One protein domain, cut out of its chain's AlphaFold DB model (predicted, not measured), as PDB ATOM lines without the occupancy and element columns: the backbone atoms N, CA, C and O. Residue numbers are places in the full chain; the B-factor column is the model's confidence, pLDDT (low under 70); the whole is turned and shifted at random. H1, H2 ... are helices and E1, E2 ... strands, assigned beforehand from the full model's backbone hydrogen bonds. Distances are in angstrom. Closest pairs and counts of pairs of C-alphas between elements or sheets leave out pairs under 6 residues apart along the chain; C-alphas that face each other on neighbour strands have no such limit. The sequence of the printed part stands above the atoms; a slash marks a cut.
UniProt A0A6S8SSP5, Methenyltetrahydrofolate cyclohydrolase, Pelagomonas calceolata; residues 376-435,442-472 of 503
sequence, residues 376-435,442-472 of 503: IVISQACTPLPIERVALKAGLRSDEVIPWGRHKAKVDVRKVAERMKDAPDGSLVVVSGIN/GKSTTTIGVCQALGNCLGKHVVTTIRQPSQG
ATOM      1  N   ILE A 376      21.812 -37.739  20.467       69.88
ATOM      2  CA  ILE A 376      20.739 -38.694  20.155       69.88
ATOM      3  C   ILE A 376      19.722 -38.130  19.150       69.88
ATOM      4  O   ILE A 376      19.312 -38.848  18.242       69.88
ATOM      5  N   VAL A 377      19.380 -36.843  19.255       76.94
ATOM      6  CA  VAL A 377      18.463 -36.150  18.336       76.94
ATOM      7  C   VAL A 377      19.120 -35.990  16.967       76.94
ATOM      8  O   VAL A 377      18.484 -36.252  15.951       76.94
ATOM      9  N   ILE A 378      20.411 -35.642  16.928       74.88
ATOM     10  CA  ILE A 378      21.193 -35.550  15.682       74.88
ATOM     11  C   ILE A 378      21.269 -36.923  14.991       74.88
ATOM     12  O   ILE A 378      21.051 -37.029  13.786       74.88
ATOM     13  N   SER A 379      21.531 -37.984  15.758       68.25
ATOM     14  CA  SER A 379      21.608 -39.361  15.257       68.25
ATOM     15  C   SER A 379      20.265 -39.867  14.714       68.25
ATOM     16  O   SER A 379      20.230 -40.503  13.663       68.25
ATOM     17  N   GLN A 380      19.154 -39.547  15.387       77.12
ATOM     18  CA  GLN A 380      17.802 -39.944  14.971       77.12
ATOM     19  C   GLN A 380      17.258 -39.125  13.790       77.12
ATOM     20  O   GLN A 380      16.487 -39.655  12.996       77.12
ATOM     21  N   ALA A 381      17.670 -37.862  13.641       78.06
ATOM     22  CA  ALA A 381      17.304 -37.025  12.495       78.06
ATOM     23  C   ALA A 381      18.023 -37.428  11.190       78.06
ATOM     24  O   ALA A 381      17.595 -37.052  10.098       78.06
ATOM     25  N   CYS A 382      19.116 -38.192  11.277       75.12
ATOM     26  CA  CYS A 382      19.873 -38.636  10.114       75.12
ATOM     27  C   CYS A 382      19.146 -39.768   9.369       75.12
ATOM     28  O   CYS A 382      19.041 -40.888   9.866       75.12
ATOM     29  N   THR A 383      18.707 -39.506   8.134       79.25
ATOM     30  CA  THR A 383      18.240 -40.563   7.221       79.25
ATOM     31  C   THR A 383      19.435 -41.119   6.435       79.25
ATOM     32  O   THR A 383      19.961 -40.417   5.567       79.25
ATOM     33  N   PRO A 384      19.898 -42.357   6.696       77.19
ATOM     34  CA  PRO A 384      21.055 -42.916   6.004       77.19
ATOM     35  C   PRO A 384      20.773 -43.155   4.514       77.19
ATOM     36  O   PRO A 384      19.714 -43.650   4.121       77.19
ATOM     37  N   LEU A 385      21.761 -42.846   3.671       79.06
ATOM     38  CA  LEU A 385      21.699 -43.150   2.242       79.06
ATOM     39  C   LEU A 385      21.738 -44.674   2.001       79.06
ATOM     40  O   LEU A 385      22.467 -45.377   2.705       79.06
ATOM     41  N   PRO A 386      21.023 -45.194   0.981       86.12
ATOM     42  CA  PRO A 386      21.166 -46.579   0.539       86.12
ATOM     43  C   PRO A 386      22.628 -46.919   0.234       86.12
ATOM     44  O   PRO A 386      23.321 -46.149  -0.441       86.12
ATOM     45  N   ILE A 387      23.100 -48.059   0.734       86.75
ATOM     46  CA  ILE A 387      24.518 -48.428   0.687       86.75
ATOM     47  C   ILE A 387      25.037 -48.585  -0.741       86.75
ATOM     48  O   ILE A 387      26.194 -48.275  -1.007       86.75
ATOM     49  N   GLU A 388      24.177 -48.968  -1.683       82.31
ATOM     50  CA  GLU A 388      24.506 -49.083  -3.102       82.31
ATOM     51  C   GLU A 388      24.856 -47.710  -3.694       82.31
ATOM     52  O   GLU A 388      25.804 -47.589  -4.467       82.31
ATOM     53  N   ARG A 389      24.155 -46.642  -3.274       83.94
ATOM     54  CA  ARG A 389      24.473 -45.262  -3.682       83.94
ATOM     55  C   ARG A 389      25.789 -44.780  -3.076       83.94
ATOM     56  O   ARG A 389      26.528 -44.057  -3.739       83.94
ATOM     57  N   VAL A 390      26.080 -45.163  -1.832       83.12
ATOM     58  CA  VAL A 390      27.348 -44.829  -1.162       83.12
ATOM     59  C   VAL A 390      28.515 -45.552  -1.840       83.12
ATOM     60  O   VAL A 390      29.519 -44.921  -2.154       83.12
ATOM     61  N   ALA A 391      28.365 -46.845  -2.133       82.88
ATOM     62  CA  ALA A 391      29.386 -47.644  -2.802       82.88
ATOM     63  C   ALA A 391      29.651 -47.172  -4.243       82.88
ATOM     64  O   ALA A 391      30.808 -47.034  -4.634       82.88
ATOM     65  N   LEU A 392      28.598 -46.822  -4.993       82.31
ATOM     66  CA  LEU A 392      28.724 -46.227  -6.325       82.31
ATOM     67  C   LEU A 392      29.485 -44.889  -6.280       82.31
ATOM     68  O   LEU A 392      30.394 -44.675  -7.078       82.31
ATOM     69  N   LYS A 393      29.173 -44.009  -5.315       77.56
ATOM     70  CA  LYS A 393      29.925 -42.757  -5.088       77.56
ATOM     71  C   LYS A 393      31.388 -43.001  -4.693       77.56
ATOM     72  O   LYS A 393      32.243 -42.185  -5.024       77.56
ATOM     73  N   ALA A 394      31.677 -44.112  -4.014       80.56
ATOM     74  CA  ALA A 394      33.031 -44.537  -3.666       80.56
ATOM     75  C   ALA A 394      33.796 -45.214  -4.827       80.56
ATOM     76  O   ALA A 394      34.942 -45.612  -4.637       80.56
ATOM     77  N   GLY A 395      33.198 -45.353  -6.019       81.06
ATOM     78  CA  GLY A 395      33.849 -45.965  -7.186       81.06
ATOM     79  C   GLY A 395      33.920 -47.498  -7.150       81.06
ATOM     80  O   GLY A 395      34.754 -48.092  -7.841       81.06
ATOM     81  N   LEU A 396      33.066 -48.143  -6.348       86.62
ATOM     82  CA  LEU A 396      32.927 -49.599  -6.296       86.62
ATOM     83  C   LEU A 396      31.888 -50.081  -7.316       86.62
ATOM     84  O   LEU A 396      30.843 -49.452  -7.504       86.62
ATOM     85  N   ARG A 397      32.159 -51.220  -7.956       86.31
ATOM     86  CA  ARG A 397      31.209 -51.910  -8.839       86.31
ATOM     87  C   ARG A 397      30.202 -52.716  -8.022       86.31
ATOM     88  O   ARG A 397      30.483 -53.140  -6.905       86.31
ATOM     89  N   SER A 398      29.024 -52.968  -8.588       84.62
ATOM     90  CA  SER A 398      27.954 -53.715  -7.912       84.62
ATOM     91  C   SER A 398      28.343 -55.146  -7.532       84.62
ATOM     92  O   SER A 398      27.831 -55.662  -6.548       84.62
ATOM     93  N   ASP A 399      29.258 -55.779  -8.268       86.25
ATOM     94  CA  ASP A 399      29.747 -57.134  -7.998       86.25
ATOM     95  C   ASP A 399      30.922 -57.184  -6.998       86.25
ATOM     96  O   ASP A 399      31.286 -58.264  -6.529       86.25
ATOM     97  N   GLU A 400      31.491 -56.027  -6.648       87.62
ATOM     98  CA  GLU A 400      32.500 -55.841  -5.592       87.62
ATOM     99  C   GLU A 400      31.857 -55.565  -4.226       87.62
ATOM    100  O   GLU A 400      32.539 -55.541  -3.201       87.62
ATOM    101  N   VAL A 401      30.544 -55.331  -4.199       85.62
ATOM    102  CA  VAL A 401      29.781 -54.925  -3.019       85.62
ATOM    103  C   VAL A 401      28.843 -56.057  -2.629       85.62
ATOM    104  O   VAL A 401      27.974 -56.460  -3.394       85.62
ATOM    105  N   ILE A 402      28.992 -56.553  -1.405       86.88
ATOM    106  CA  ILE A 402      28.137 -57.593  -0.830       86.88
ATOM    107  C   ILE A 402      27.183 -56.897   0.154       86.88
ATOM    108  O   ILE A 402      27.576 -56.666   1.307       86.88
ATOM    109  N   PRO A 403      25.971 -56.487  -0.270       78.88
ATOM    110  CA  PRO A 403      25.037 -55.764   0.587       78.88
ATOM    111  C   PRO A 403      24.591 -56.613   1.783       78.88
ATOM    112  O   PRO A 403      24.479 -57.837   1.715       78.88
ATOM    113  N   TRP A 404      24.335 -55.947   2.904       75.25
ATOM    114  CA  TRP A 404      23.915 -56.554   4.163       75.25
ATOM    115  C   TRP A 404      22.828 -55.683   4.801       75.25
ATOM    116  O   TRP A 404      23.040 -54.974   5.788       75.25
ATOM    117  N   GLY A 405      21.660 -55.702   4.156       79.62
ATOM    118  CA  GLY A 405      20.587 -54.735   4.379       79.62
ATOM    119  C   GLY A 405      20.841 -53.397   3.674       79.62
ATOM    120  O   GLY A 405      21.866 -53.184   3.036       79.62
ATOM    121  N   ARG A 406      19.885 -52.472   3.812       79.19
ATOM    122  CA  ARG A 406      19.804 -51.226   3.022       79.19
ATOM    123  C   ARG A 406      20.948 -50.226   3.246       79.19
ATOM    124  O   ARG A 406      21.184 -49.385   2.389       79.19
ATOM    125  N   HIS A 407      21.638 -50.273   4.387       83.00
ATOM    126  CA  HIS A 407      22.587 -49.225   4.813       83.00
ATOM    127  C   HIS A 407      23.985 -49.760   5.178       83.00
ATOM    128  O   HIS A 407      24.788 -49.045   5.774       83.00
ATOM    129  N   LYS A 408      24.290 -51.025   4.859       83.19
ATOM    130  CA  LYS A 408      25.571 -51.672   5.183       83.19
ATOM    131  C   LYS A 408      25.927 -52.707   4.121       83.19
ATOM    132  O   LYS A 408      25.048 -53.362   3.580       83.19
ATOM    133  N   ALA A 409      27.215 -52.870   3.847       84.62
ATOM    134  CA  ALA A 409      27.748 -53.870   2.929       84.62
ATOM    135  C   ALA A 409      29.141 -54.322   3.393       84.62
ATOM    136  O   ALA A 409      29.767 -53.668   4.232       84.62
ATOM    137  N   LYS A 410      29.630 -55.430   2.836       86.25
ATOM    138  CA  LYS A 410      31.064 -55.742   2.765       86.25
ATOM    139  C   LYS A 410      31.580 -55.400   1.366       86.25
ATOM    140  O   LYS A 410      30.798 -55.356   0.421       86.25
ATOM    141  N   VAL A 411      32.886 -55.197   1.244       84.75
ATOM    142  CA  VAL A 411      33.569 -55.008  -0.042       84.75
ATOM    143  C   VAL A 411      34.466 -56.216  -0.290       84.75
ATOM    144  O   VAL A 411      35.209 -56.620   0.605       84.75
ATOM    145  N   ASP A 412      34.395 -56.791  -1.488       84.94
ATOM    146  CA  ASP A 412      35.328 -57.816  -1.947       84.94
ATOM    147  C   ASP A 412      36.640 -57.153  -2.380       84.94
ATOM    148  O   ASP A 412      36.838 -56.754  -3.528       84.94
ATOM    149  N   VAL A 413      37.551 -57.018  -1.414       83.56
ATOM    150  CA  VAL A 413      38.858 -56.378  -1.609       83.56
ATOM    151  C   VAL A 413      39.696 -57.099  -2.673       83.56
ATOM    152  O   VAL A 413      40.568 -56.472  -3.266       83.56
ATOM    153  N   ARG A 414      39.440 -58.386  -2.961       84.38
ATOM    154  CA  ARG A 414      40.209 -59.144  -3.960       84.38
ATOM    155  C   ARG A 414      39.831 -58.711  -5.369       84.38
ATOM    156  O   ARG A 414      40.724 -58.358  -6.127       84.38
ATOM    157  N   LYS A 415      38.531 -58.631  -5.669       83.31
ATOM    158  CA  LYS A 415      38.035 -58.102  -6.950       83.31
ATOM    159  C   LYS A 415      38.460 -56.655  -7.185       83.31
ATOM    160  O   LYS A 415      38.918 -56.322  -8.273       83.31
ATOM    161  N   VAL A 416      38.364 -55.813  -6.149       84.50
ATOM    162  CA  VAL A 416      38.811 -54.414  -6.228       84.50
ATOM    163  C   VAL A 416      40.311 -54.345  -6.527       84.50
ATOM    164  O   VAL A 416      40.712 -53.615  -7.428       84.50
ATOM    165  N   ALA A 417      41.141 -55.121  -5.820       84.44
ATOM    166  CA  ALA A 417      42.588 -55.149  -6.039       84.44
ATOM    167  C   ALA A 417      42.976 -55.728  -7.411       84.44
ATOM    168  O   ALA A 417      43.910 -55.236  -8.031       84.44
ATOM    169  N   GLU A 418      42.252 -56.733  -7.905       89.50
ATOM    170  CA  GLU A 418      42.447 -57.303  -9.242       89.50
ATOM    171  C   GLU A 418      42.098 -56.286 -10.337       89.50
ATOM    172  O   GLU A 418      42.908 -56.043 -11.229       89.50
ATOM    173  N   ARG A 419      40.952 -55.599 -10.223       91.06
ATOM    174  CA  ARG A 419      40.564 -54.509 -11.133       91.06
ATOM    175  C   ARG A 419      41.531 -53.324 -11.091       91.06
ATOM    176  O   ARG A 419      41.722 -52.663 -12.107       91.06
ATOM    177  N   MET A 420      42.053 -52.991  -9.914       83.44
ATOM    178  CA  MET A 420      42.909 -51.819  -9.699       83.44
ATOM    179  C   MET A 420      44.406 -52.136  -9.783       83.44
ATOM    180  O   MET A 420      45.213 -51.272  -9.463       83.44
ATOM    181  N   LYS A 421      44.785 -53.335 -10.238       90.06
ATOM    182  CA  LYS A 421      46.180 -53.788 -10.305       90.06
ATOM    183  C   LYS A 421      47.092 -52.860 -11.119       90.06
ATOM    184  O   LYS A 421      48.247 -52.680 -10.749       90.06
ATOM    185  N   ASP A 422      46.553 -52.264 -12.182       88.75
ATOM    186  CA  ASP A 422      47.267 -51.345 -13.081       88.75
ATOM    187  C   ASP A 422      46.902 -49.865 -12.823       88.75
ATOM    188  O   ASP A 422      47.238 -48.979 -13.610       88.75
ATOM    189  N   ALA A 423      46.172 -49.574 -11.737       82.38
ATOM    190  CA  ALA A 423      45.848 -48.212 -11.326       82.38
ATOM    191  C   ALA A 423      46.986 -47.615 -10.473       82.38
ATOM    192  O   ALA A 423      47.626 -48.345  -9.717       82.38
ATOM    193  N   PRO A 424      47.234 -46.293 -10.536       83.75
ATOM    194  CA  PRO A 424      48.223 -45.651  -9.676       83.75
ATOM    195  C   PRO A 424      47.804 -45.713  -8.200       83.75
ATOM    196  O   PRO A 424      46.624 -45.546  -7.872       83.75
ATOM    197  N   ASP A 425      48.785 -45.897  -7.314       80.81
ATOM    198  CA  ASP A 425      48.567 -45.956  -5.867       80.81
ATOM    199  C   ASP A 425      47.936 -44.668  -5.309       80.81
ATOM    200  O   ASP A 425      48.288 -43.542  -5.671       80.81
ATOM    201  N   GLY A 426      47.005 -44.844  -4.369       82.94
ATOM    202  CA  GLY A 426      46.386 -43.748  -3.625       82.94
ATOM    203  C   GLY A 426      47.212 -43.316  -2.409       82.94
ATOM    204  O   GLY A 426      47.887 -44.121  -1.770       82.94
ATOM    205  N   SER A 427      47.111 -42.043  -2.024       84.25
ATOM    206  CA  SER A 427      47.763 -41.529  -0.812       84.25
ATOM    207  C   SER A 427      47.033 -41.979   0.462       84.25
ATOM    208  O   SER A 427      45.847 -41.694   0.638       84.25
ATOM    209  N   LEU A 428      47.746 -42.620   1.394       85.50
ATOM    210  CA  LEU A 428      47.222 -42.963   2.720       85.50
ATOM    211  C   LEU A 428      47.478 -41.821   3.719       85.50
ATOM    212  O   LEU A 428      48.620 -41.551   4.080       85.50
ATOM    213  N   VAL A 429      46.410 -41.197   4.223       83.69
ATOM    214  CA  VAL A 429      46.483 -40.182   5.289       83.69
ATOM    215  C   VAL A 429      46.134 -40.822   6.634       83.69
ATOM    216  O   VAL A 429      45.012 -41.280   6.838       83.69
ATOM    217  N   VAL A 430      47.091 -40.847   7.567       83.50
ATOM    218  CA  VAL A 430      46.911 -41.427   8.909       83.50
ATOM    219  C   VAL A 430      46.735 -40.319   9.947       83.50
ATOM    220  O   VAL A 430      47.687 -39.625  10.287       83.50
ATOM    221  N   VAL A 431      45.526 -40.187  10.500       79.75
ATOM    222  CA  VAL A 431      45.247 -39.268  11.619       79.75
ATOM    223  C   VAL A 431      45.583 -39.960  12.943       79.75
ATOM    224  O   VAL A 431      44.757 -40.659  13.540       79.75
ATOM    225  N   SER A 432      46.826 -39.802  13.396       77.12
ATOM    226  CA  SER A 432      47.298 -40.292  14.693       77.12
ATOM    227  C   SER A 432      47.075 -39.258  15.808       77.12
ATOM    228  O   SER A 432      47.082 -38.058  15.577       77.12
ATOM    229  N   GLY A 433      46.867 -39.742  17.039       65.56
ATOM    230  CA  GLY A 433      47.112 -38.974  18.269       65.56
ATOM    231  C   GLY A 433      46.423 -37.610  18.439       65.56
ATOM    232  O   GLY A 433      47.085 -36.585  18.391       65.56
ATOM    233  N   ILE A 434      45.139 -37.601  18.816       59.56
ATOM    234  CA  ILE A 434      44.529 -36.458  19.525       59.56
ATOM    235  C   ILE A 434      43.842 -36.993  20.789       59.56
ATOM    236  O   ILE A 434      42.934 -37.840  20.704       59.56
ATOM    237  N   ASN A 435      44.326 -36.549  21.955       56.81
ATOM    238  CA  ASN A 435      43.566 -36.573  23.208       56.81
ATOM    239  C   ASN A 435      42.421 -35.567  23.057       56.81
ATOM    240  O   ASN A 435      42.699 -34.492  22.533       56.81
ATOM    241  N   GLY A 442      38.775 -34.611  18.457       69.62
ATOM    242  CA  GLY A 442      39.465 -35.874  18.649       69.62
ATOM    243  C   GLY A 442      39.572 -36.646  17.345       69.62
ATOM    244  O   GLY A 442      38.953 -36.290  16.346       69.62
ATOM    245  N   LYS A 443      40.332 -37.746  17.383       76.81
ATOM    246  CA  LYS A 443      40.674 -38.601  16.228       76.81
ATOM    247  C   LYS A 443      39.540 -38.754  15.199       76.81
ATOM    248  O   LYS A 443      39.770 -38.515  14.019       76.81
ATOM    249  N   SER A 444      38.327 -39.114  15.629       74.38
ATOM    250  CA  SER A 444      37.172 -39.288  14.734       74.38
ATOM    251  C   SER A 444      36.733 -37.979  14.066       74.38
ATOM    252  O   SER A 444      36.611 -37.942  12.845       74.38
ATOM    253  N   THR A 445      36.548 -36.907  14.842       75.44
ATOM    254  CA  THR A 445      36.149 -35.572  14.365       75.44
ATOM    255  C   THR A 445      37.162 -35.021  13.365       75.44
ATOM    256  O   THR A 445      36.791 -34.622  12.265       75.44
ATOM    257  N   THR A 446      38.456 -35.094  13.692       80.81
ATOM    258  CA  THR A 446      39.546 -34.647  12.814       80.81
ATOM    259  C   THR A 446      39.625 -35.478  11.533       80.81
ATOM    260  O   THR A 446      39.790 -34.918  10.455       80.81
ATOM    261  N   THR A 447      39.435 -36.801  11.611       84.62
ATOM    262  CA  THR A 447      39.410 -37.667  10.415       84.62
ATOM    263  C   THR A 447      38.252 -37.303   9.478       84.62
ATOM    264  O   THR A 447      38.441 -37.240   8.264       84.62
ATOM    265  N   ILE A 448      37.065 -37.028  10.030       82.00
ATOM    266  CA  ILE A 448      35.896 -36.597   9.250       82.00
ATOM    267  C   ILE A 448      36.145 -35.216   8.626       82.00
ATOM    268  O   ILE A 448      35.926 -35.058   7.427       82.00
ATOM    269  N   GLY A 449      36.664 -34.251   9.392       82.00
ATOM    270  CA  GLY A 449      36.973 -32.905   8.895       82.00
ATOM    271  C   GLY A 449      38.016 -32.898   7.773       82.00
ATOM    272  O   GLY A 449      37.809 -32.255   6.747       82.00
ATOM    273  N   VAL A 450      39.091 -33.684   7.905       83.62
ATOM    274  CA  VAL A 450      40.099 -33.864   6.841       83.62
ATOM    275  C   VAL A 450      39.468 -34.467   5.583       83.62
ATOM    276  O   VAL A 450      39.721 -33.984   4.482       83.62
ATOM    277  N   CYS A 451      38.600 -35.474   5.718       84.12
ATOM    278  CA  CYS A 451      37.886 -36.049   4.577       84.12
ATOM    279  C   CYS A 451      36.957 -35.042   3.887       84.12
ATOM    280  O   CYS A 451      36.951 -34.950   2.662       84.12
ATOM    281  N   GLN A 452      36.214 -34.251   4.664       80.31
ATOM    282  CA  GLN A 452      35.345 -33.198   4.139       80.31
ATOM    283  C   GLN A 452      36.149 -32.117   3.406       80.31
ATOM    284  O   GLN A 452      35.756 -31.724   2.312       80.31
ATOM    285  N   ALA A 453      37.297 -31.690   3.940       81.19
ATOM    286  CA  ALA A 453      38.174 -30.726   3.275       81.19
ATOM    287  C   ALA A 453      38.761 -31.281   1.963       81.19
ATOM    288  O   ALA A 453      38.661 -30.647   0.913       81.19
ATOM    289  N   LEU A 454      39.325 -32.493   1.985       82.69
ATOM    290  CA  LEU A 454      39.899 -33.118   0.789       82.69
ATOM    291  C   LEU A 454      38.830 -33.404  -0.287       82.69
ATOM    292  O   LEU A 454      39.075 -33.182  -1.472       82.69
ATOM    293  N   GLY A 455      37.651 -33.881   0.119       79.31
ATOM    294  CA  GLY A 455      36.552 -34.234  -0.779       79.31
ATOM    295  C   GLY A 455      35.805 -33.023  -1.337       79.31
ATOM    296  O   GLY A 455      35.712 -32.866  -2.552       79.31
ATOM    297  N   ASN A 456      35.295 -32.152  -0.462       71.31
ATOM    298  CA  ASN A 456      34.424 -31.044  -0.863       71.31
ATOM    299  C   ASN A 456      35.213 -29.797  -1.290       71.31
ATOM    300  O   ASN A 456      34.800 -29.133  -2.235       71.31
ATOM    301  N   CYS A 457      36.332 -29.469  -0.631       74.19
ATOM    302  CA  CYS A 457      37.098 -28.254  -0.948       74.19
ATOM    303  C   CYS A 457      38.168 -28.487  -2.026       74.19
ATOM    304  O   CYS A 457      38.455 -27.575  -2.794       74.19
ATOM    305  N   LEU A 458      38.760 -29.689  -2.096       77.00
ATOM    306  CA  LEU A 458      39.834 -30.021  -3.051       77.00
ATOM    307  C   LEU A 458      39.422 -31.027  -4.142       77.00
ATOM    308  O   LEU A 458      40.265 -31.438  -4.946       77.00
ATOM    309  N   GLY A 459      38.149 -31.438  -4.179       78.00
ATOM    310  CA  GLY A 459      37.589 -32.302  -5.224       78.00
ATOM    311  C   GLY A 459      38.236 -33.689  -5.332       78.00
ATOM    312  O   GLY A 459      38.194 -34.301  -6.400       78.00
ATOM    313  N   LYS A 460      38.890 -34.184  -4.272       80.00
ATOM    314  CA  LYS A 460      39.575 -35.484  -4.287       80.00
ATOM    315  C   LYS A 460      38.591 -36.621  -4.008       80.00
ATOM    316  O   LYS A 460      37.734 -36.519  -3.134       80.00
ATOM    317  N   HIS A 461      38.768 -37.755  -4.682       79.44
ATOM    318  CA  HIS A 461      38.112 -38.998  -4.274       79.44
ATOM    319  C   HIS A 461      38.750 -39.494  -2.972       79.44
ATOM    320  O   HIS A 461      39.904 -39.919  -2.971       79.44
ATOM    321  N   VAL A 462      38.007 -39.424  -1.866       83.88
ATOM    322  CA  VAL A 462      38.477 -39.827  -0.534       83.88
ATOM    323  C   VAL A 462      37.506 -40.817   0.090       83.88
ATOM    324  O   VAL A 462      36.292 -40.622   0.070       83.88
ATOM    325  N   VAL A 463      38.060 -41.875   0.680       82.56
ATOM    326  CA  VAL A 463      37.329 -42.856   1.484       82.56
ATOM    327  C   VAL A 463      37.858 -42.789   2.909       82.56
ATOM    328  O   VAL A 463      39.059 -42.899   3.142       82.56
ATOM    329  N   THR A 464      36.955 -42.640   3.876       83.00
ATOM    330  CA  THR A 464      37.307 -42.625   5.298       83.00
ATOM    331  C   THR A 464      36.986 -43.950   5.966       83.00
ATOM    332  O   THR A 464      35.847 -44.412   5.959       83.00
ATOM    333  N   THR A 465      37.987 -44.510   6.640       78.94
ATOM    334  CA  THR A 465      37.828 -45.619   7.581       78.94
ATOM    335  C   THR A 465      37.811 -45.077   9.008       78.94
ATOM    336  O   THR A 465      38.874 -44.806   9.568       78.94
ATOM    337  N   ILE A 466      36.631 -44.944   9.627       73.06
ATOM    338  CA  ILE A 466      36.555 -44.728  11.080       73.06
ATOM    339  C   ILE A 466      36.118 -45.995  11.794       73.06
ATOM    340  O   ILE A 466      35.256 -46.744  11.345       73.06
ATOM    341  N   ARG A 467      36.699 -46.218  12.966       68.19
ATOM    342  CA  ARG A 467      36.235 -47.258  13.870       68.19
ATOM    343  C   ARG A 467      34.870 -46.866  14.445       68.19
ATOM    344  O   ARG A 467      34.690 -45.715  14.834       68.19
ATOM    345  N   GLN A 468      33.954 -47.827  14.573       52.56
ATOM    346  CA  GLN A 468      32.726 -47.638  15.352       52.56
ATOM    347  C   GLN A 468      33.089 -47.112  16.759       52.56
ATOM    348  O   GLN A 468      33.993 -47.684  17.385       52.56
ATOM    349  N   PRO A 469      32.439 -46.042  17.257       51.59
ATOM    350  CA  PRO A 469      32.718 -45.525  18.591       51.59
ATOM    351  C   PRO A 469      32.465 -46.614  19.636       51.59
ATOM    352  O   PRO A 469      31.462 -47.330  19.572       51.59
ATOM    353  N   SER A 470      33.378 -46.762  20.600       47.19
ATOM    354  CA  SER A 470      33.105 -47.601  21.764       47.19
ATOM    355  C   SER A 470      32.000 -46.941  22.585       47.19
ATOM    356  O   SER A 470      32.031 -45.735  22.795       47.19
ATOM    357  N   GLN A 471      31.034 -47.720  23.078       42.84
ATOM    358  CA  GLN A 471      29.956 -47.183  23.923       42.84
ATOM    359  C   GLN A 471      30.423 -46.795  25.338       42.84
ATOM    360  O   GLN A 471      29.675 -46.170  26.077       42.84
ATOM    361  N   GLY A 472      31.658 -47.139  25.724       50.25
ATOM    362  CA  GLY A 472      32.203 -46.871  27.060       50.25
ATOM    363  C   GLY A 472      32.017 -45.425  27.549       50.25
ATOM    364  O   GLY A 472      31.411 -45.244  28.605       50.25
TER     365      GLY A 472
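Overview. This is residues 376 to 435 and 442 to 472 of the 503 residues of the protein "Methenyltetrahydrofolate cyclohydrolase" of Pelagomonas calceolata (UniProt A0A6S8SSP5). This is a loose, open frame: at one end a small hairpin of E1 and E2 has H2 beside it and H3 following it, while H4 lies well away from this group. Long stretches without a named element, residues 420 to 435 and 458 to 472, run before and after H4, and residues 376 to 382, with H1, stick out. The printed part has 91 residues, under half of them in named elements, in the order H1, H2, E1, E2, H3, H4; the class is mostly helix, and the two strands form an antiparallel sheet. The radius of gyration of the C-alphas is 15.2 A, and the spans are 40 by 30 by 27 A.

Arrangement. H1, residues 376 to 381, is apart from H2, residues 387 to 393. The closest C-alphas of H2 and E1, residues 401 to 403, are those of Ala 391 and Val 401, 7.3 A apart. E1 and E2, residues 409 to 411, are a hairpin, antiparallel at 160 degrees, with N 402 and O 410 within hydrogen-bond range at 2.8 A. A tight link of one residue leads from E2 to H3, residues 413 to 419. H4, residues 443 to 457, is apart from the other five elements. In H1, H2, H3 and H4 every O i to N i+4 pair is within hydrogen-bond range.

Along the chain. H1 begins at C-alpha 376 (20.739, -38.694, 20.155) and measures 8.6 A, H2 9.7 A, E1 6.0 A, E2 6.6 A and H3 9.9 A. H4 measures 20.4 A and ends at C-alpha 457 (37.098, -28.254, -0.948).

Size, cuts and confidence. The two C-alphas farthest apart, those of Val 377 and Asp 422, are 45.3 A apart. Residues 436 to 441 are cut out, with 6.2 A from C-alpha 435 to C-alpha 442. Of the links that are printed whole, none is long. The model's pLDDT is under 70 at residues 376, 379, 433 to 435, 442 and 467 to 472.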